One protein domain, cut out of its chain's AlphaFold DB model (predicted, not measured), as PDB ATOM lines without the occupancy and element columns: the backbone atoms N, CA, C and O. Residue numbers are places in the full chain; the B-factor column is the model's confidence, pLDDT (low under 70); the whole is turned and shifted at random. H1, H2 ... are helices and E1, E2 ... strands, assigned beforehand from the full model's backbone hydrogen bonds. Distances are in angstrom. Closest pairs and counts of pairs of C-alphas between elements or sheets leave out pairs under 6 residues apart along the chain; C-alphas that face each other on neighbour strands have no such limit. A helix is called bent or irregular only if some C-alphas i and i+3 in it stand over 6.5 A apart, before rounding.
ATOM      1  N   LYS A 346     211.455 324.343 211.045       95.94
ATOM      2  CA  LYS A 346     210.444 323.524 211.738       95.94
ATOM      3  C   LYS A 346     209.075 323.778 211.134       95.94
ATOM      4  O   LYS A 346     208.784 324.906 210.796       95.94
ATOM      5  N   VAL A 347     208.210 322.780 211.039       95.12
ATOM      6  CA  VAL A 347     206.846 322.950 210.518       95.12
ATOM      7  C   VAL A 347     205.864 323.150 211.671       95.12
ATOM      8  O   VAL A 347     205.995 322.498 212.706       95.12
ATOM      9  N   ALA A 348     204.888 324.040 211.499       96.06
ATOM     10  CA  ALA A 348     203.734 324.214 212.374       96.06
ATOM     11  C   ALA A 348     202.515 323.487 211.784       96.06
ATOM     12  O   ALA A 348     201.979 323.882 210.751       96.06
ATOM     13  N   ASN A 349     202.043 322.443 212.463       95.38
ATOM     14  CA  ASN A 349     200.904 321.645 212.018       95.38
ATOM     15  C   ASN A 349     199.580 322.255 212.512       95.38
ATOM     16  O   ASN A 349     198.998 321.822 213.511       95.38
ATOM     17  N   ILE A 350     199.138 323.317 211.831       95.94
ATOM     18  CA  ILE A 350     197.918 324.065 212.171       95.94
ATOM     19  C   ILE A 350     196.648 323.206 212.056       95.94
ATOM     20  O   ILE A 350     195.851 323.242 212.999       95.94
ATOM     21  N   PRO A 351     196.442 322.388 210.999       95.31
ATOM     22  CA  PRO A 351     195.282 321.498 210.930       95.31
ATOM     23  C   PRO A 351     195.183 320.556 212.138       95.31
ATOM     24  O   PRO A 351     194.123 320.469 212.757       95.31
ATOM     25  N   ALA A 352     196.296 319.940 212.556       94.38
ATOM     26  CA  ALA A 352     196.307 319.065 213.730       94.38
ATOM     27  C   ALA A 352     195.993 319.809 215.041       94.38
ATOM     28  O   ALA A 352     195.386 319.234 215.947       94.38
ATOM     29  N   ALA A 353     196.394 321.079 215.174       96.31
ATOM     30  CA  ALA A 353     196.040 321.893 216.338       96.31
ATOM     31  C   ALA A 353     194.523 322.127 216.415       96.31
ATOM     32  O   ALA A 353     193.916 321.894 217.465       96.31
ATOM     33  N   LEU A 354     193.908 322.513 215.293       97.81
ATOM     34  CA  LEU A 354     192.469 322.768 215.203       97.81
ATOM     35  C   LEU A 354     191.639 321.499 215.405       97.81
ATOM     36  O   LEU A 354     190.603 321.545 216.070       97.81
ATOM     37  N   GLU A 355     192.091 320.359 214.882       96.00
ATOM     38  CA  GLU A 355     191.392 319.085 215.065       96.00
ATOM     39  C   GLU A 355     191.426 318.615 216.520       96.00
ATOM     40  O   GLU A 355     190.398 318.225 217.075       96.00
ATOM     41  N   ARG A 356     192.574 318.741 217.201       95.38
ATOM     42  CA  ARG A 356     192.680 318.417 218.636       95.38
ATOM     43  C   ARG A 356     191.802 319.306 219.513       95.38
ATOM     44  O   ARG A 356     191.335 318.846 220.551       95.38
ATOM     45  N   ALA A 357     191.582 320.553 219.102       97.19
ATOM     46  CA  ALA A 357     190.664 321.472 219.766       97.19
ATOM     47  C   ALA A 357     189.182 321.211 219.420       97.19
ATOM     48  O   ALA A 357     188.304 321.850 219.991       97.19
ATOM     49  N   GLY A 358     188.885 320.285 218.499       97.62
ATOM     50  CA  GLY A 358     187.523 319.999 218.042       97.62
ATOM     51  C   GLY A 358     186.928 321.081 217.133       97.62
ATOM     52  O   GLY A 358     185.712 321.125 216.954       97.62
ATOM     53  N   LEU A 359     187.764 321.961 216.573       98.31
ATOM     54  CA  LEU A 359     187.358 323.033 215.658       98.31
ATOM     55  C   LEU A 359     187.327 322.558 214.198       98.31
ATOM     56  O   LEU A 359     186.471 322.993 213.426       98.31
ATOM     57  N   LEU A 360     188.230 321.644 213.845       97.88
ATOM     58  CA  LEU A 360     188.329 320.992 212.541       97.88
ATOM     59  C   LEU A 360     188.017 319.500 212.689       97.88
ATOM     60  O   LEU A 360     188.352 318.895 213.704       97.88
ATOM     61  N   ALA A 361     187.372 318.899 211.694       97.25
ATOM     62  CA  ALA A 361     187.105 317.467 211.683       97.25
ATOM     63  C   ALA A 361     187.426 316.877 210.312       97.25
ATOM     64  O   ALA A 361     186.997 317.409 209.289       97.25
ATOM     65  N   TYR A 362     188.114 315.740 210.302       96.31
ATOM     66  CA  TYR A 362     188.358 314.950 209.101       96.31
ATOM     67  C   TYR A 362     187.526 313.664 209.094       96.31
ATOM     68  O   TYR A 362     187.170 313.109 210.138       96.31
ATOM     69  N   LYS A 363     187.211 313.183 207.891       95.69
ATOM     70  CA  LYS A 363     186.641 311.850 207.666       95.69
ATOM     71  C   LYS A 363     187.723 310.777 207.809       95.69
ATOM     72  O   LYS A 363     188.917 311.067 207.872       95.69
ATOM     73  N   GLU A 364     187.291 309.519 207.825       93.31
ATOM     74  CA  GLU A 364     188.214 308.389 207.721       93.31
ATOM     75  C   GLU A 364     189.065 308.478 206.445       93.31
ATOM     76  O   GLU A 364     188.572 308.976 205.424       93.31
ATOM     77  N   PRO A 365     190.333 308.024 206.499       93.12
ATOM     78  CA  PRO A 365     191.225 308.090 205.356       93.12
ATOM     79  C   PRO A 365     190.687 307.264 204.187       93.12
ATOM     80  O   PRO A 365     190.102 306.193 204.367       93.12
ATOM     81  N   ASP A 366     190.915 307.757 202.975       91.75
ATOM     82  CA  ASP A 366     190.674 306.992 201.765       91.75
ATOM     83  C   ASP A 366     191.743 305.901 201.560       91.75
ATOM     84  O   ASP A 366     192.686 305.733 202.336       91.75
ATOM     85  N   HIS A 367     191.603 305.131 200.482       90.75
ATOM     86  CA  HIS A 367     192.545 304.070 200.118       90.75
ATOM     87  C   HIS A 367     193.968 304.551 199.772       90.75
ATOM     88  O   HIS A 367     194.876 303.723 199.692       90.75
ATOM     89  N   HIS A 368     194.169 305.855 199.573       88.50
ATOM     90  CA  HIS A 368     195.472 306.484 199.373       88.50
ATOM     91  C   HIS A 368     196.028 307.108 200.663       88.50
ATOM     92  O   HIS A 368     197.143 307.624 200.652       88.50
ATOM     93  N   GLY A 369     195.288 307.037 201.774       90.56
ATOM     94  CA  GLY A 369     195.681 307.592 203.066       90.56
ATOM     95  C   GLY A 369     195.342 309.072 203.247       90.56
ATOM     96  O   GLY A 369     195.778 309.658 204.234       90.56
ATOM     97  N   TYR A 370     194.575 309.685 202.342       92.19
ATOM     98  CA  TYR A 370     194.159 311.084 202.463       92.19
ATOM     99  C   TYR A 370     192.867 311.208 203.259       92.19
ATOM    100  O   TYR A 370     191.955 310.391 203.123       92.19
ATOM    101  N   ARG A 371     192.755 312.263 204.067       94.19
ATOM    102  CA  ARG A 371     191.564 312.550 204.867       94.19
ATOM    103  C   ARG A 371     190.890 313.816 204.348       94.19
ATOM    104  O   ARG A 371     191.472 314.895 204.366       94.19
ATOM    105  N   ALA A 372     189.646 313.693 203.895       95.31
ATOM    106  CA  ALA A 372     188.842 314.842 203.478       95.31
ATOM    107  C   ALA A 372     188.156 315.503 204.683       95.31
ATOM    108  O   ALA A 372     187.739 314.800 205.610       95.31
ATOM    109  N   ILE A 373     187.978 316.826 204.658       95.75
ATOM    110  CA  ILE A 373     187.248 317.542 205.718       95.75
ATOM    111  C   ILE A 373     185.807 317.006 205.861       95.75
ATOM    112  O   ILE A 373     185.077 316.789 204.885       95.75
ATOM    113  N   ASP A 374     185.368 316.815 207.106       97.25
ATOM    114  CA  ASP A 374     183.970 316.609 207.472       97.25
ATOM    115  C   ASP A 374     183.304 317.958 207.771       97.25
ATOM    116  O   ASP A 374     183.271 318.444 208.906       97.25
ATOM    117  N   TRP A 375     182.753 318.570 206.724       96.94
ATOM    118  CA  TRP A 375     182.095 319.876 206.799       96.94
ATOM    119  C   TRP A 375     180.889 319.918 207.744       96.94
ATOM    120  O   TRP A 375     180.561 320.983 208.254       96.94
ATOM    121  N   SER A 376     180.254 318.775 208.032       96.56
ATOM    122  CA  SER A 376     179.111 318.717 208.957       96.56
ATOM    123  C   SER A 376     179.508 318.899 210.426       96.56
ATOM    124  O   SER A 376     178.656 319.157 211.274       96.56
ATOM    125  N   ARG A 377     180.805 318.759 210.724       97.69
ATOM    126  CA  ARG A 377     181.381 318.824 212.075       97.69
ATOM    127  C   ARG A 377     182.483 319.875 212.213       97.69
ATOM    128  O   ARG A 377     182.951 320.112 213.321       97.69
ATOM    129  N   THR A 378     182.893 320.496 211.112       98.31
ATOM    130  CA  THR A 378     183.977 321.484 211.074       98.31
ATOM    131  C   THR A 378     183.433 322.883 211.323       98.31
ATOM    132  O   THR A 378     182.628 323.392 210.543       98.31
ATOM    133  N   ARG A 379     183.894 323.515 212.406       98.50
ATOM    134  CA  ARG A 379     183.566 324.899 212.782       98.50
ATOM    135  C   ARG A 379     184.572 325.904 212.234       98.50
ATOM    136  O   ARG A 379     184.187 327.039 211.978       98.50
ATOM    137  N   ALA A 380     185.828 325.502 212.048       98.12
ATOM    138  CA  ALA A 380     186.884 326.352 211.516       98.12
ATOM    139  C   ALA A 380     187.858 325.559 210.642       98.12
ATOM    140  O   ALA A 380     188.156 324.401 210.932       98.12
ATOM    141  N   PHE A 381     188.371 326.187 209.588       96.75
ATOM    142  CA  PHE A 381     189.297 325.569 208.644       96.75
ATOM    143  C   PHE A 381     190.424 326.543 208.266       96.75
ATOM    144  O   PHE A 381     190.173 327.741 208.090       96.75
ATOM    145  N   PRO A 382     191.678 326.069 208.173       94.88
ATOM    146  CA  PRO A 382     192.805 326.929 207.851       94.88
ATOM    147  C   PRO A 382     192.921 327.167 206.341       94.88
ATOM    148  O   PRO A 382     192.561 326.321 205.527       94.88
ATOM    149  N   TYR A 383     193.500 328.306 205.986       90.38
ATOM    150  CA  TYR A 383     194.224 328.521 204.741       90.38
ATOM    151  C   TYR A 383     195.682 328.780 205.135       90.38
ATOM    152  O   TYR A 383     195.941 329.538 206.073       90.38
ATOM    153  N   LEU A 384     196.629 328.067 204.525       86.56
ATOM    154  CA  LEU A 384     198.001 328.044 205.039       86.56
ATOM    155  C   LEU A 384     198.828 329.234 204.545       86.56
ATOM    156  O   LEU A 384     199.581 329.808 205.325       86.56
ATOM    157  N   GLU A 385     198.663 329.665 203.296       84.50
ATOM    158  CA  GLU A 385     199.457 330.764 202.748       84.50
ATOM    159  C   GLU A 385     198.608 331.707 201.886       84.50
ATOM    160  O   GLU A 385     198.320 331.381 200.734       84.50
ATOM    161  N   PRO A 386     198.210 332.889 202.408       87.00
ATOM    162  CA  PRO A 386     198.515 333.456 203.737       87.00
ATOM    163  C   PRO A 386     197.913 332.724 204.962       87.00
ATOM    164  O   PRO A 386     196.900 332.039 204.821       87.00
ATOM    165  N   PRO A 387     198.490 332.923 206.173       92.88
ATOM    166  CA  PRO A 387     198.122 332.234 207.419       92.88
ATOM    167  C   PRO A 387     196.797 332.744 208.010       92.88
ATOM    168  O   PRO A 387     196.749 333.516 208.976       92.88
ATOM    169  N   TYR A 388     195.694 332.298 207.418       95.56
ATOM    170  CA  TYR A 388     194.340 332.650 207.829       95.56
ATOM    171  C   TYR A 388     193.583 331.434 208.358       95.56
ATOM    172  O   TYR A 388     193.826 330.296 207.965       95.56
ATOM    173  N   ILE A 389     192.611 331.675 209.229       97.62
ATOM    174  CA  ILE A 389     191.614 330.681 209.617       97.62
ATOM    175  C   ILE A 389     190.237 331.275 209.364       97.62
ATOM    176  O   ILE A 389     189.942 332.405 209.759       97.62
ATOM    177  N   TRP A 390     189.405 330.496 208.686       97.50
ATOM    178  CA  TRP A 390     188.024 330.829 208.388       97.50
ATOM    179  C   TRP A 390     187.097 330.045 209.306       97.50
ATOM    180  O   TRP A 390     187.312 328.862 209.566       97.50
ATOM    181  N   VAL A 391     186.047 330.704 209.779       98.31
ATOM    182  CA  VAL A 391     184.925 330.060 210.461       98.31
ATOM    183  C   VAL A 391     183.966 329.509 209.404       98.31
ATOM    184  O   VAL A 391     183.675 330.177 208.424       98.31
ATOM    185  N   ASN A 392     183.454 328.294 209.566       98.06
ATOM    186  CA  ASN A 392     182.454 327.720 208.663       98.06
ATOM    187  C   ASN A 392     181.075 328.331 208.980       98.06
ATOM    188  O   ASN A 392     180.281 327.759 209.736       98.06
ATOM    189  N   LEU A 393     180.841 329.540 208.469       98.06
ATOM    190  CA  LEU A 393     179.797 330.463 208.907       98.06
ATOM    191  C   LEU A 393     178.504 330.275 208.107       98.06
ATOM    192  O   LEU A 393     178.496 330.328 206.875       98.06
ATOM    193  N   GLU A 394     177.385 330.112 208.808       98.12
ATOM    194  CA  GLU A 394     176.057 329.998 208.204       98.12
ATOM    195  C   GLU A 394     175.721 331.237 207.355       98.12
ATOM    196  O   GLU A 394     175.910 332.384 207.764       98.12
ATOM    197  N   GLY A 395     175.224 331.004 206.138       95.88
ATOM    198  CA  GLY A 395     174.839 332.059 205.196       95.88
ATOM    199  C   GLY A 395     175.997 332.681 204.407       95.88
ATOM    200  O   GLY A 395     175.737 333.310 203.381       95.88
ATOM    201  N   ARG A 396     177.255 332.479 204.827       95.38
ATOM    202  CA  ARG A 396     178.450 332.823 204.038       95.38
ATOM    203  C   ARG A 396     179.000 331.606 203.306       95.38
ATOM    204  O   ARG A 396     179.246 331.674 202.105       95.38
ATOM    205  N   ASP A 397     179.186 330.518 204.041       94.94
ATOM    206  CA  ASP A 397     179.838 329.313 203.553       94.94
ATOM    207  C   ASP A 397     178.779 328.262 203.166       94.94
ATOM    208  O   ASP A 397     177.784 328.106 203.882       94.94
ATOM    209  N   PRO A 398     178.947 327.519 202.050       94.50
ATOM    210  CA  PRO A 398     177.926 326.585 201.552       94.50
ATOM    211  C   PRO A 398     177.499 325.509 202.561       94.50
ATOM    212  O   PRO A 398     176.390 324.982 202.486       94.50
ATOM    213  N   THR A 399     178.394 325.176 203.490       95.06
ATOM    214  CA  THR A 399     178.233 324.159 204.535       95.06
ATOM    215  C   THR A 399     178.309 324.751 205.941       95.06
ATOM    216  O   THR A 399     178.652 324.031 206.877       95.06
ATOM    217  N   GLY A 400     178.041 326.052 206.086       97.19
ATOM    218  CA  GLY A 400     178.167 326.772 207.349       97.19
ATOM    219  C   GLY A 400     177.352 326.148 208.480       97.19
ATOM    220  O   GLY A 400     176.150 325.938 208.329       97.19
ATOM    221  N   ILE A 401     178.005 325.867 209.611       98.19
ATOM    222  CA  ILE A 401     177.372 325.304 210.821       98.19
ATOM    223  C   ILE A 401     177.479 326.227 212.039       98.19
ATOM    224  O   ILE A 401     176.837 325.977 213.056       98.19
ATOM    225  N   VAL A 402     178.310 327.269 211.962       98.56
ATOM    226  CA  VAL A 402     178.453 328.275 213.018       98.56
ATOM    227  C   VAL A 402     177.480 329.408 212.732       98.56
ATOM    228  O   VAL A 402     177.518 329.991 211.648       98.56
ATOM    229  N   SER A 403     176.606 329.729 213.687       98.38
ATOM    230  CA  SER A 403     175.659 330.831 213.521       98.38
ATOM    231  C   SER A 403     176.392 332.186 213.544       98.38
ATOM    232  O   SER A 403     177.425 332.313 214.206       98.38
ATOM    233  N   PRO A 404     175.861 333.249 212.909       98.12
ATOM    234  CA  PRO A 404     176.454 334.586 213.003       98.12
ATOM    235  C   PRO A 404     176.608 335.120 214.434       98.12
ATOM    236  O   PRO A 404     177.500 335.926 214.686       98.12
ATOM    237  N   ALA A 405     175.770 334.668 215.375       98.12
ATOM    238  CA  ALA A 405     175.873 335.042 216.785       98.12
ATOM    239  C   ALA A 405     177.078 334.385 217.485       98.12
ATOM    240  O   ALA A 405     177.638 334.974 218.408       98.12
ATOM    241  N   ASP A 406     177.502 333.209 217.016       98.31
ATOM    242  CA  ASP A 406     178.602 332.426 217.591       98.31
ATOM    243  C   ASP A 406     179.954 332.693 216.909       98.31
ATOM    244  O   ASP A 406     180.973 332.128 217.313       98.31
ATOM    245  N   LEU A 407     179.986 333.550 215.880       98.19
ATOM    246  CA  LEU A 407     181.201 333.882 215.132       98.19
ATOM    247  C   LEU A 407     182.312 334.392 216.060       98.19
ATOM    248  O   LEU A 407     183.403 333.832 216.068       98.19
ATOM    249  N   ALA A 408     182.020 335.410 216.876       98.06
ATOM    250  CA  ALA A 408     183.011 336.014 217.767       98.06
ATOM    251  C   ALA A 408     183.561 335.005 218.791       98.06
ATOM    252  O   ALA A 408     184.773 334.885 218.942       98.06
ATOM    253  N   ALA A 409     182.682 334.217 219.417       98.44
ATOM    254  CA  ALA A 409     183.088 333.178 220.364       98.44
ATOM    255  C   ALA A 409     183.945 332.091 219.693       98.44
ATOM    256  O   ALA A 409     184.932 331.633 220.262       98.44
ATOM    257  N   THR A 410     183.613 331.714 218.455       98.56
ATOM    258  CA  THR A 410     184.407 330.745 217.688       98.56
ATOM    259  C   THR A 410     185.784 331.312 217.331       98.56
ATOM    260  O   THR A 410     186.775 330.590 217.423       98.56
ATOM    261  N   CYS A 411     185.883 332.599 216.982       98.62
ATOM    262  CA  CYS A 411     187.174 333.265 216.785       98.62
ATOM    263  C   CYS A 411     188.030 333.254 218.060       98.62
ATOM    264  O   CYS A 411     189.217 332.941 217.977       98.62
ATOM    265  N   ASP A 412     187.438 333.523 219.227       98.50
ATOM    266  CA  ASP A 412     188.144 333.455 220.514       98.50
ATOM    267  C   ASP A 412     188.677 332.040 220.794       98.50
ATOM    268  O   ASP A 412     189.839 331.878 221.170       98.50
ATOM    269  N   GLU A 413     187.874 331.000 220.541       98.50
ATOM    270  CA  GLU A 413     188.305 329.599 220.674       98.50
ATOM    271  C   GLU A 413     189.478 329.252 219.742       98.50
ATOM    272  O   GLU A 413     190.435 328.594 220.163       98.50
ATOM    273  N   ILE A 414     189.439 329.713 218.487       98.75
ATOM    274  CA  ILE A 414     190.538 329.539 217.526       98.75
ATOM    275  C   ILE A 414     191.804 330.238 218.037       98.75
ATOM    276  O   ILE A 414     192.887 329.652 218.029       98.75
ATOM    277  N   ILE A 415     191.682 331.487 218.491       98.69
ATOM    278  CA  ILE A 415     192.810 332.280 218.986       98.69
ATOM    279  C   ILE A 415     193.447 331.611 220.207       98.69
ATOM    280  O   ILE A 415     194.674 331.516 220.268       98.69
ATOM    281  N   GLU A 416     192.654 331.107 221.154       98.19
ATOM    282  CA  GLU A 416     193.176 330.382 222.318       98.19
ATOM    283  C   GLU A 416     193.848 329.061 221.918       98.19
ATOM    284  O   GLU A 416     194.978 328.809 222.343       98.19
ATOM    285  N   CYS A 417     193.254 328.279 221.007       98.25
ATOM    286  CA  CYS A 417     193.881 327.074 220.444       98.25
ATOM    287  C   CYS A 417     195.289 327.368 219.889       98.25
ATOM    288  O   CYS A 417     196.270 326.701 220.241       98.25
ATOM    289  N   LEU A 418     195.418 328.421 219.077       98.19
ATOM    290  CA  LEU A 418     196.699 328.843 218.513       98.19
ATOM    291  C   LEU A 418     197.673 329.360 219.584       98.19
ATOM    292  O   LEU A 418     198.863 329.033 219.561       98.19
ATOM    293  N   ARG A 419     197.188 330.143 220.557       96.69
ATOM    294  CA  ARG A 419     197.993 330.667 221.676       96.69
ATOM    295  C   ARG A 419     198.517 329.572 222.595       96.69
ATOM    296  O   ARG A 419     199.570 329.759 223.216       96.69
ATOM    297  N   GLU A 420     197.824 328.444 222.701       96.12
ATOM    298  CA  GLU A 420     198.222 327.283 223.500       96.12
ATOM    299  C   GLU A 420     199.154 326.322 222.760       96.12
ATOM    300  O   GLU A 420     199.866 325.549 223.405       96.12
ATOM    301  N   MET A 421     199.257 326.427 221.433       97.31
ATOM    302  CA  MET A 421     200.124 325.581 220.618       97.31
ATOM    303  C   MET A 421     201.594 325.673 221.065       97.31
ATOM    304  O   MET A 421     202.212 326.749 221.090       97.31
ATOM    305  N   ARG A 422     202.168 324.532 221.461       97.56
ATOM    306  CA  ARG A 422     203.577 324.400 221.855       97.56
ATOM    307  C   ARG A 422     204.258 323.348 221.013       97.56
ATOM    308  O   ARG A 422     203.691 322.289 220.756       97.56
ATOM    309  N   ASP A 423     205.509 323.622 220.686       97.75
ATOM    310  CA  ASP A 423     206.388 322.620 220.116       97.75
ATOM    311  C   ASP A 423     206.617 321.505 221.152       97.75
ATOM    312  O   ASP A 423     206.987 321.793 222.299       97.75
ATOM    313  N   PRO A 424     206.340 320.238 220.799       96.50
ATOM    314  CA  PRO A 424     206.466 319.117 221.723       96.50
ATOM    315  C   PRO A 424     207.902 318.907 222.215       96.50
ATOM    316  O   PRO A 424     208.078 318.475 223.352       96.50
ATOM    317  N   GLU A 425     208.903 319.241 221.403       95.50
ATOM    318  CA  GLU A 425     210.321 319.074 221.718       95.50
ATOM    319  C   GLU A 425     210.837 320.241 222.567       95.50
ATOM    320  O   GLU A 425     211.376 320.042 223.655       95.50
ATOM    321  N   THR A 426     210.642 321.477 222.098       94.88
ATOM    322  CA  THR A 426     211.250 322.659 222.735       94.88
ATOM    323  C   THR A 426     210.376 323.292 223.814       94.88
ATOM    324  O   THR A 426     210.850 324.133 224.581       94.88
ATOM    325  N   ARG A 427     209.085 322.933 223.867       96.06
ATOM    326  CA  ARG A 427     208.050 323.541 224.725       96.06
ATOM    327  C   ARG A 427     207.843 325.042 224.493       96.06
ATOM    328  O   ARG A 427     207.109 325.675 225.255       96.06
ATOM    329  N   LYS A 428     208.446 325.620 223.449       95.44
ATOM    330  CA  LYS A 428     208.263 327.023 223.054       95.44
ATOM    331  C   LYS A 428     206.917 327.220 222.359       95.44
ATOM    332  O   LYS A 428     206.295 326.267 221.886       95.44
ATOM    333  N   ARG A 429     206.449 328.470 222.326       95.75
ATOM    334  CA  ARG A 429     205.262 328.861 221.551       95.75
ATOM    335  C   ARG A 429     205.565 328.729 220.061       95.75
ATOM    336  O   ARG A 429     206.660 329.086 219.643       95.75
ATOM    337  N   VAL A 430     204.601 328.211 219.304       97.31
ATOM    338  CA  VAL A 430     204.696 328.096 217.838       97.31
ATOM    339  C   VAL A 430     204.129 329.345 217.171       97.31
ATOM    340  O   VAL A 430     204.754 329.935 216.297       97.31
ATOM    341  N   VAL A 431     202.960 329.783 217.637       97.56
ATOM    342  CA  VAL A 431     202.290 330.992 217.159       97.56
ATOM    343  C   VAL A 431     202.734 332.178 218.009       97.56
ATOM    344  O   VAL A 431     202.589 332.178 219.238       97.56
ATOM    345  N   ARG A 432     203.283 333.201 217.353       96.00
ATOM    346  CA  ARG A 432     203.713 334.451 217.977       96.00
ATOM    347  C   ARG A 432     202.519 335.313 218.360       96.00
ATOM    348  O   ARG A 432     202.500 335.867 219.461       96.00
ATOM    349  N   ALA A 433     201.554 335.436 217.454       95.19
ATOM    350  CA  ALA A 433     200.336 336.200 217.670       95.19
ATOM    351  C   ALA A 433     199.184 335.672 216.807       95.19
ATOM    352  O   ALA A 433     199.412 335.162 215.713       95.19
ATOM    353  N   ALA A 434     197.962 335.815 217.309       96.75
ATOM    354  CA  ALA A 434     196.727 335.538 216.588       96.75
ATOM    355  C   ALA A 434     195.703 336.613 216.962       96.75
ATOM    356  O   ALA A 434     195.632 337.011 218.132       96.75
ATOM    357  N   PHE A 435     194.966 337.081 215.962       94.81
ATOM    358  CA  PHE A 435     194.055 338.218 216.043       94.81
ATOM    359  C   PHE A 435     192.788 337.918 215.254       94.81
ATOM    360  O   PHE A 435     192.839 337.208 214.247       94.81
ATOM    361  N   THR A 436     191.675 338.515 215.658       96.94
ATOM    362  CA  THR A 436     190.504 338.622 214.780       96.94
ATOM    363  C   THR A 436     190.838 339.479 213.555       96.94
ATOM    364  O   THR A 436     191.763 340.299 213.587       96.94
ATOM    365  N   ARG A 437     190.081 339.331 212.463       95.25
ATOM    366  CA  ARG A 437     190.220 340.197 211.279       95.25
ATOM    367  C   ARG A 437     190.108 341.681 211.629       95.25
ATOM    368  O   ARG A 437     190.850 342.506 211.103       95.25
ATOM    369  N   GLU A 438     189.188 342.025 212.526       94.00
ATOM    370  CA  GLU A 438     188.942 343.400 212.955       94.00
ATOM    371  C   GLU A 438     190.152 343.977 213.710       94.00
ATOM    372  O   GLU A 438     190.546 345.118 213.469       94.00
ATOM    373  N   GLU A 439     190.801 343.185 214.568       95.25
ATOM    374  CA  GLU A 439     192.050 343.570 215.241       95.25
ATOM    375  C   GLU A 439     193.237 343.643 214.270       95.25
ATOM    376  O   GLU A 439     194.107 344.506 214.409       95.25
ATOM    377  N   ALA A 440     193.264 342.778 213.253       92.94
ATOM    378  CA  ALA A 440     194.309 342.742 212.234       92.94
ATOM    379  C   ALA A 440     194.273 343.951 211.269       92.94
ATOM    380  O   ALA A 440     195.202 344.143 210.478       92.94
ATOM    381  N   ALA A 441     193.268 344.830 211.371       90.06
ATOM    382  CA  ALA A 441     193.174 346.070 210.598       90.06
ATOM    383  C   ALA A 441     194.392 346.994 210.765       90.06
ATOM    384  O   ALA A 441     194.776 347.686 209.819       90.06
ATOM    385  N   VAL A 442     195.055 346.965 211.928       87.56
ATOM    386  CA  VAL A 442     196.302 347.720 212.170       87.56
ATOM    387  C   VAL A 442     197.472 347.238 211.306       87.56
ATOM    388  O   VAL A 442     198.426 347.981 211.102       87.56
ATOM    389  N   LEU A 443     197.390 346.011 210.784       87.75
ATOM    390  CA  LEU A 443     198.329 345.421 209.825       87.75
ATOM    391  C   LEU A 443     197.798 345.492 208.384       87.75
ATOM    392  O   LEU A 443     198.370 344.875 207.489       87.75
ATOM    393  N   HIS A 444     196.699 346.220 208.160       88.06
ATOM    394  CA  HIS A 444     195.998 346.317 206.876       88.06
ATOM    395  C   HIS A 444     195.458 344.973 206.359       88.06
ATOM    396  O   HIS A 444     195.350 344.755 205.154       88.06
ATOM    397  N   GLN A 445     195.098 344.086 207.290       89.62
ATOM    398  CA  GLN A 445     194.520 342.765 207.041       89.62
ATOM    399  C   GLN A 445     193.025 342.757 207.418       89.62
ATOM    400  O   GLN A 445     192.574 341.942 208.211       89.62
ATOM    401  N   ASP A 446     192.249 343.698 206.873       86.75
ATOM    402  CA  ASP A 446     190.823 343.921 207.186       86.75
ATOM    403  C   ASP A 446     189.879 343.698 205.989       86.75
ATOM    404  O   ASP A 446     188.676 343.952 206.063       86.75
ATOM    405  N   GLY A 447     190.417 343.242 204.857       87.81
ATOM    406  CA  GLY A 447     189.656 343.060 203.624       87.81
ATOM    407  C   GLY A 447     188.723 341.840 203.644       87.81
ATOM    408  O   GLY A 447     188.938 340.892 204.396       87.81
ATOM    409  N   PRO A 448     187.738 341.772 202.728       88.12
ATOM    410  CA  PRO A 448     186.790 340.652 202.640       88.12
ATOM    411  C   PRO A 448     187.432 339.311 202.238       88.12
ATOM    412  O   PRO A 448     186.768 338.282 202.266       88.12
ATOM    413  N   ARG A 449     188.705 339.326 201.819       89.50
ATOM    414  CA  ARG A 449     189.509 338.138 201.478       89.50
ATOM    415  C   ARG A 449     190.410 337.676 202.625       89.50
ATOM    416  O   ARG A 449     191.140 336.707 202.456       89.50
ATOM    417  N   VAL A 450     190.388 338.384 203.749       93.88
ATOM    418  CA  VAL A 450     191.115 338.004 204.956       93.88
ATOM    419  C   VAL A 450     190.211 337.107 205.793       93.88
ATOM    420  O   VAL A 450     189.018 337.404 205.941       93.88
ATOM    421  N   GLY A 451     190.775 336.012 206.309       95.50
ATOM    422  CA  GLY A 451     190.048 335.088 207.179       95.50
ATOM    423  C   GLY A 451     189.599 335.742 208.480       95.50
ATOM    424  O   GLY A 451     190.047 336.830 208.832       95.50
ATOM    425  N   ASP A 452     188.689 335.082 209.191       97.56
ATOM    426  CA  ASP A 452     188.117 335.616 210.433       97.56
ATOM    427  C   ASP A 452     189.154 335.703 211.562       97.56
ATOM    428  O   ASP A 452     189.048 336.566 212.435       97.56
ATOM    429  N   VAL A 453     190.183 334.851 211.507       97.94
ATOM    430  CA  VAL A 453     191.374 334.920 212.357       97.94
ATOM    431  C   VAL A 453     192.630 334.961 211.488       97.94
ATOM    432  O   VAL A 453     192.799 334.162 210.565       97.94
ATOM    433  N   VAL A 454     193.541 335.873 211.817       97.00
ATOM    434  CA  VAL A 454     194.878 335.994 211.224       97.00
ATOM    435  C   VAL A 454     195.904 335.592 212.272       97.00
ATOM    436  O   VAL A 454     195.824 336.041 213.418       97.00
ATOM    437  N   TYR A 455     196.883 334.773 211.898       96.56
ATOM    438  CA  TYR A 455     197.941 334.355 212.814       96.56
ATOM    439  C   TYR A 455     199.329 334.509 212.207       96.56
ATOM    440  O   TYR A 455     199.512 334.531 210.998       96.56
ATOM    441  N   LEU A 456     200.315 334.650 213.084       96.19
ATOM    442  CA  LEU A 456     201.716 334.845 212.741       96.19
ATOM    443  C   LEU A 456     202.553 333.905 213.599       96.19
ATOM    444  O   LEU A 456     202.366 333.827 214.817       96.19
ATOM    445  N   LEU A 457     203.472 333.193 212.969       96.69
ATOM    446  CA  LEU A 457     204.364 332.240 213.607       96.69
ATOM    447  C   LEU A 457     205.533 332.945 214.300       96.69
ATOM    448  O   LEU A 457     205.926 334.060 213.951       96.69
ATOM    449  N   ASP A 458     206.084 332.282 215.311       94.94
ATOM    450  CA  ASP A 458     207.415 332.600 215.821       94.94
ATOM    451  C   ASP A 458     208.452 331.907 214.913       94.94
ATOM    452  O   ASP A 458     208.217 330.792 214.443       94.94
ATOM    453  N   PRO A 459     209.610 332.503 214.615       94.50
ATOM    454  CA  PRO A 459     210.677 331.753 213.963       94.50
ATOM    455  C   PRO A 459     211.168 330.610 214.874       94.50
ATOM    456  O   PRO A 459     211.204 330.783 216.096       94.50
ATOM    457  N   PRO A 460     211.571 329.446 214.333       94.38
ATOM    458  CA  PRO A 460     211.838 329.147 212.926       94.38
ATOM    459  C   PRO A 460     210.725 328.299 212.283       94.38
ATOM    460  O   PRO A 460     211.027 327.377 211.521       94.38
ATOM    461  N   TYR A 461     209.460 328.518 212.668       96.00
ATOM    462  CA  TYR A 461     208.354 327.704 212.166       96.00
ATOM    463  C   TYR A 461     207.898 328.151 210.768       96.00
ATOM    464  O   TYR A 461     207.837 329.353 210.512       96.00
ATOM    465  N   GLN A 462     207.534 327.184 209.919       93.81
ATOM    466  CA  GLN A 462     206.925 327.318 208.589       93.81
ATOM    467  C   GLN A 462     205.639 326.508 208.451       93.81
ATOM    468  O   GLN A 462     205.382 325.604 209.240       93.81
ATOM    469  N   LEU A 463     204.846 326.809 207.423       91.56
ATOM    470  CA  LEU A 463     203.613 326.074 207.101       91.56
ATOM    471  C   LEU A 463     203.777 325.087 205.940       91.56
ATOM    472  O   LEU A 463     202.957 324.190 205.783       91.56
ATOM    473  N   PHE A 464     204.846 325.229 205.159       86.38
ATOM    474  CA  PHE A 464     205.128 324.413 203.985       86.38
ATOM    475  C   PHE A 464     206.365 323.544 204.205       86.38
ATOM    476  O   PHE A 464     207.355 324.033 204.734       86.38
ATOM    477  N   ASP A 465     206.338 322.280 203.781       87.00
ATOM    478  CA  ASP A 465     207.469 321.340 203.915       87.00
ATOM    479  C   ASP A 465     207.884 320.716 202.572       87.00
ATOM    480  O   ASP A 465     208.189 319.531 202.489       87.00
ATOM    481  N   GLY A 466     207.810 321.491 201.483       79.19
ATOM    482  CA  GLY A 466     208.203 321.029 200.141       79.19
ATOM    483  C   GLY A 466     207.163 320.155 199.425       79.19
ATOM    484  O   GLY A 466     207.426 319.648 198.337       79.19
ATOM    485  N   ARG A 467     205.972 319.984 200.010       82.81
ATOM    486  CA  ARG A 467     204.890 319.113 199.525       82.81
ATOM    487  C   ARG A 467     203.628 319.900 199.190       82.81
ATOM    488  O   ARG A 467     202.971 320.412 200.092       82.81
ATOM    489  N   LEU A 468     203.293 320.005 197.901       80.88
ATOM    490  CA  LEU A 468     202.132 320.783 197.431       80.88
ATOM    491  C   LEU A 468     200.796 320.227 197.942       80.88
ATOM    492  O   LEU A 468     199.887 320.993 198.239       80.88
ATOM    493  N   ASP A 469     200.686 318.908 198.090       83.19
ATOM    494  CA  ASP A 469     199.528 318.242 198.697       83.19
ATOM    495  C   ASP A 469     199.363 318.587 200.187       83.19
ATOM    496  O   ASP A 469     198.257 318.552 200.714       83.19
ATOM    497  N   GLY A 470     200.443 319.001 200.856       82.19
ATOM    498  CA  GLY A 470     200.420 319.542 202.215       82.19
ATOM    499  C   GLY A 470     200.000 321.013 202.316       82.19
ATOM    500  O   GLY A 470     199.980 321.548 203.420       82.19
ATOM    501  N   LEU A 471     199.678 321.685 201.205       83.50
ATOM    502  CA  LEU A 471     199.125 323.048 201.213       83.50
ATOM    503  C   LEU A 471     197.594 323.080 201.136       83.50
ATOM    504  O   LEU A 471     197.001 324.128 201.392       83.50
ATOM    505  N   ASP A 472     196.953 321.953 200.808       87.38
ATOM    506  CA  ASP A 472     195.498 321.840 200.702       87.38
ATOM    507  C   ASP A 472     194.905 321.113 201.925       87.38
ATOM    508  O   ASP A 472     194.788 319.886 201.939       87.38
ATOM    509  N   PRO A 473     194.470 321.847 202.968       84.12
ATOM    510  CA  PRO A 473     193.850 321.243 204.141       84.12
ATOM    511  C   PRO A 473     192.497 320.589 203.855       84.12
ATOM    512  O   PRO A 473     191.994 319.886 204.731       84.12
ATOM    513  N   SER A 474     191.896 320.778 202.672       89.06
ATOM    514  CA  SER A 474     190.622 320.141 202.323       89.06
ATOM    515  C   SER A 474     190.755 318.636 202.066       89.06
ATOM    516  O   SER A 474     189.802 317.889 202.320       89.06
ATOM    517  N   LEU A 475     191.943 318.196 201.636       90.06
ATOM    518  CA  LEU A 475     192.314 316.803 201.410       90.06
ATOM    519  C   LEU A 475     193.710 316.551 201.995       90.06
ATOM    520  O   LEU A 475     194.722 316.632 201.307       90.06
ATOM    521  N   TRP A 476     193.757 316.247 203.289       88.81
ATOM    522  CA  TRP A 476     195.001 316.264 204.050       88.81
ATOM    523  C   TRP A 476     195.720 314.905 204.043       88.81
ATOM    524  O   TRP A 476     195.078 313.885 204.331       88.81
ATOM    525  N   PRO A 477     197.036 314.850 203.761       89.06
ATOM    526  CA  PRO A 477     197.804 313.609 203.822       89.06
ATOM    527  C   PRO A 477     197.823 312.997 205.231       89.06
ATOM    528  O   PRO A 477     198.076 313.686 206.222       89.06
ATOM    529  N   GLY A 478     197.585 311.687 205.337       86.62
ATOM    530  CA  GLY A 478     197.516 310.981 206.621       86.62
ATOM    531  C   GLY A 478     198.814 311.023 207.436       86.62
ATOM    532  O   GLY A 478     198.776 311.097 208.659       86.62
ATOM    533  N   ASP A 479     199.974 311.056 206.783       87.56
ATOM    534  CA  ASP A 479     201.260 311.183 207.469       87.56
ATOM    535  C   ASP A 479     201.464 312.579 208.084       87.56
ATOM    536  O   ASP A 479     201.988 312.694 209.193       87.56
ATOM    537  N   LEU A 480     200.982 313.637 207.418       86.88
ATOM    538  CA  LEU A 480     200.951 314.992 207.979       86.88
ATOM    539  C   LEU A 480     199.901 315.129 209.088       86.88
ATOM    540  O   LEU A 480     200.105 315.879 210.040       86.88
ATOM    541  N   HIS A 481     198.780 314.414 208.988       85.19
ATOM    542  CA  HIS A 481     197.787 314.333 210.060       85.19
ATOM    543  C   HIS A 481     198.394 313.745 211.347       85.19
ATOM    544  O   HIS A 481     198.212 314.295 212.433       85.19
ATOM    545  N   ASP A 482     199.154 312.655 211.222       88.50
ATOM    546  CA  ASP A 482     199.745 311.944 212.362       88.50
ATOM    547  C   ASP A 482     200.997 312.641 212.928       88.50
ATOM    548  O   ASP A 482     201.484 312.295 214.014       88.50
ATOM    549  N   ALA A 483     201.512 313.654 212.226       92.31
ATOM    550  CA  ALA A 483     202.662 314.426 212.663       92.31
ATOM    551  C   ALA A 483     202.370 315.231 213.952       92.31
ATOM    552  O   ALA A 483     201.240 315.653 214.223       92.31
ATOM    553  N   PRO A 484     203.393 315.502 214.784       95.44
ATOM    554  CA  PRO A 484     203.225 316.344 215.965       95.44
ATOM    555  C   PRO A 484     202.804 317.782 215.615       95.44
ATOM    556  O   PRO A 484     202.945 318.231 214.481       95.44
ATOM    557  N   LEU A 485     202.350 318.545 216.622       95.81
ATOM    558  CA  LEU A 485     201.946 319.950 216.435       95.81
ATOM    559  C   LEU A 485     203.063 320.822 215.857       95.81
ATOM    560  O   LEU A 485     202.788 321.775 215.139       95.81
ATOM    561  N   ALA A 486     204.316 320.498 216.156       97.12
ATOM    562  CA  ALA A 486     205.448 321.026 215.421       97.12
ATOM    563  C   ALA A 486     206.521 319.950 215.287       97.12
ATOM    564  O   ALA A 486     206.704 319.139 216.199       97.12
ATOM    565  N   TYR A 487     207.227 319.946 214.162       95.12
ATOM    566  CA  TYR A 487     208.239 318.939 213.854       95.12
ATOM    567  C   TYR A 487     209.358 319.522 212.990       95.12
ATOM    568  O   TYR A 487     209.267 320.650 212.511       95.12
ATOM    569  N   GLN A 488     210.456 318.783 212.857       94.94
ATOM    570  CA  GLN A 488     211.599 319.184 212.044       94.94
ATOM    571  C   GLN A 488     211.217 319.166 210.560       94.94
ATOM    572  O   GLN A 488     210.730 318.146 210.084       94.94
ATOM    573  N   ALA A 489     211.450 320.265 209.841       93.00
ATOM    574  CA  ALA A 489     211.161 320.326 208.412       93.00
ATOM    575  C   ALA A 489     212.099 319.405 207.624       93.00
ATOM    576  O   ALA A 489     213.307 319.361 207.887       93.00
ATOM    577  N   THR A 490     211.542 318.719 206.630       90.62
ATOM    578  CA  THR A 490     212.308 318.010 205.600       90.62
ATOM    579  C   THR A 490     212.955 319.017 204.657       90.62
ATOM    580  O   THR A 490     214.117 318.868 204.278       90.62
ATOM    581  N   THR A 491     212.231 320.088 204.333       90.19
ATOM    582  CA  THR A 491     212.718 321.160 203.470       90.19
ATOM    583  C   THR A 491     212.922 322.444 204.261       90.19
ATOM    584  O   THR A 491     211.972 323.111 204.657       90.19
ATOM    585  N   CYS A 492     214.182 322.820 204.479       93.00
ATOM    586  CA  CYS A 492     214.547 324.059 205.170       93.00
ATOM    587  C   CYS A 492     214.838 325.172 204.157       93.00
ATOM    588  O   CYS A 492     215.625 324.963 203.233       93.00
ATOM    589  N   PHE A 493     214.258 326.357 204.350       91.94
ATOM    590  CA  PHE A 493     214.361 327.467 203.398       91.94
ATOM    591  C   PHE A 493     214.324 328.844 204.079       91.94
ATOM    592  O   PHE A 493     214.178 328.953 205.297       91.94
ATOM    593  N   GLY A 494     214.510 329.913 203.304       93.38
ATOM    594  CA  GLY A 494     214.253 331.287 203.742       93.38
ATOM    595  C   GLY A 494     212.779 331.655 203.616       93.38
ATOM    596  O   GLY A 494     212.253 331.690 202.516       93.38
ATOM    597  N   ALA A 495     212.116 331.916 204.730       92.38
ATOM    598  CA  ALA A 495     210.689 332.146 204.834       92.38
ATOM    599  C   ALA A 495     210.341 333.619 205.089       92.38
ATOM    600  O   ALA A 495     211.111 334.350 205.717       92.38
ATOM    601  N   HIS A 496     209.148 334.043 204.667       92.12
ATOM    602  CA  HIS A 496     208.699 335.436 204.812       92.12
ATOM    603  C   HIS A 496     207.185 335.616 205.016       92.12
ATOM    604  O   HIS A 496     206.789 336.561 205.696       92.12
ATOM    605  N   ALA A 497     206.349 334.685 204.545       88.31
ATOM    606  CA  ALA A 497     204.893 334.862 204.463       88.31
ATOM    607  C   ALA A 497     204.107 334.850 205.794       88.31
ATOM    608  O   ALA A 497     202.982 335.346 205.847       88.31
ATOM    609  N   TYR A 498     204.650 334.279 206.873       89.88
ATOM    610  CA  TYR A 498     203.882 333.974 208.096       89.88
ATOM    611  C   TYR A 498     204.452 334.601 209.372       89.88
ATOM    612  O   TYR A 498     204.224 334.098 210.471       89.88
ATOM    613  N   TYR A 499     205.169 335.720 209.261       94.06
ATOM    614  CA  TYR A 499     205.812 336.379 210.399       94.06
ATOM    615  C   TYR A 499     205.332 337.814 210.614       94.06
ATOM    616  O   TYR A 499     204.821 338.471 209.712       94.06
ATOM    617  N   LEU A 500     205.546 338.339 211.826       91.38
ATOM    618  CA  LEU A 500     205.416 339.780 212.064       91.38
ATOM    619  C   LEU A 500     206.359 340.552 211.127       91.38
ATOM    620  O   LEU A 500     207.512 340.146 211.013       91.38
ATOM    621  N   PRO A 501     205.964 341.718 210.578       88.19
ATOM    622  CA  PRO A 501     206.836 342.538 209.722       88.19
ATOM    623  C   PRO A 501     208.166 342.960 210.374       88.19
ATOM    624  O   PRO A 501     209.121 343.339 209.698       88.19
ATOM    625  N   THR A 502     208.237 342.893 211.705       88.44
ATOM    626  CA  THR A 502     209.422 343.191 212.518       88.44
ATOM    627  C   THR A 502     210.202 341.942 212.941       88.44
ATOM    628  O   THR A 502     211.102 342.049 213.776       88.44
ATOM    629  N   ALA A 503     209.837 340.751 212.459       92.81
ATOM    630  CA  ALA A 503     210.475 339.502 212.853       92.81
ATOM    631  C   ALA A 503     211.951 339.485 212.443       92.81
ATOM    632  O   ALA A 503     212.344 339.969 211.371       92.81
ATOM    633  N   ARG A 504     212.769 338.935 213.343       92.69
ATOM    634  CA  ARG A 504     214.216 338.819 213.193       92.69
ATOM    635  C   ARG A 504     214.713 337.499 213.750       92.69
ATOM    636  O   ARG A 504     214.234 337.045 214.786       92.69
ATOM    637  N   VAL A 505     215.714 336.945 213.083       92.12
ATOM    638  CA  VAL A 505     216.480 335.783 213.534       92.12
ATOM    639  C   VAL A 505     217.948 336.116 213.319       92.12
ATOM    640  O   VAL A 505     218.396 336.198 212.181       92.12
ATOM    641  N   GLY A 506     218.688 336.382 214.396       89.25
ATOM    642  CA  GLY A 506     220.050 336.911 214.281       89.25
ATOM    643  C   GLY A 506     220.083 338.202 213.453       89.25
ATOM    644  O   GLY A 506     219.418 339.180 213.795       89.25
TER     645      GLY A 506
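What this domain is: This is residues 346 to 506 of the 562 residues of an uncharacterized protein of Candidatus Bathyarchaeota archaeon (UniProt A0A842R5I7). A small antiparallel sheet of four strands, in the order E3, E4, E6, E5 and only just strongly twisted, has the long helix H2 along one face and the short helix H1 on that same face by E3: two layers, a sheet with helices on one face. Away from it are two strand pairs, E2 with E7, which has the short helices H4 and H5 near it, and E1 with the bent E8. The printed part has 161 residues, under half of them in named elements: E1, H1, E2, E3, E4, H2, E5, H3, E6, H4, E7, H5, E8. The class is mixed, helices and strands; the whole is compact, with a radius of gyration of the C-alphas of 15.2 A and spans of 46 by 45 by 25 A.

How they stand to each other: E1, residues 346 to 348, is the antiparallel neighbour of E8, residues 486 to 495, with N 347 and O 487 within hydrogen-bond range at 2.8 A. H1, residues 350 to 356, is on the sheet of E3, residues 380 to 383, E4, residues 388 to 391, E6, residues 453 to 457, and E5, residues 431 to 436, and lies over none of its strands. E2, residues 370 to 372, is the antiparallel neighbour of E7, residues 475 to 477, with N 371 and O 476 at 2.8 A. E3 and E4 form a hairpin, with N 381 and O 390 at 2.9 A. E4 and E6 are antiparallel, with N 389 and O 453 at 2.8 A, as are E6 and E5, with N 435 and O 454 at 2.9 A. H2, residues 407 to 420, is over E6 at a height over the sheet of 7.5 A and runs along the strands, at 4 degrees to E6 on the local plane. E4, H2 and E5 form a split strand-helix-strand unit, two strands running the same way with E6 between them, and its crossover is right-handed. H2 touches H1 with residues 414 to 418 alone, about perpendicular at 78 degrees; the closest C-alphas, of Leu 354 and Cys 417, are 6.9 A apart. H3, residues 439 to 443, only grazes the sheet, with residues 439 to 441. H4, residues 468 to 471, and H5, residues 478 to 482, are not on it. Every O i to N i+4 pair is within range in H1, H2 and H5; H3 has 0 of 1, with 1 of 2 O i to N i+3 pairs, and H4 is too short for an O i to N i+4 pair.

Where its parts are: E1 begins at C-alpha 346, (210.444, 323.524, 211.738). H2 is 20.1 A long and begins at C-alpha 407, (181.201, 333.882, 215.132). E5 is 14.2 A long and E6 13.3 A. E8, 16.2 A, bends by 97 degrees at residue 490 and ends at C-alpha 495, (210.689, 332.146, 204.834).

The domain as a whole: The two C-alphas farthest apart, those of Gly 395 and Gly 506, are 46.4 A apart. The printed part has no cut. The links H1 to E2 and E4 to H2 are long, with 13 and 15 residues. The mean pLDDT of the printed part is 93.7, and no printed residue is under 70.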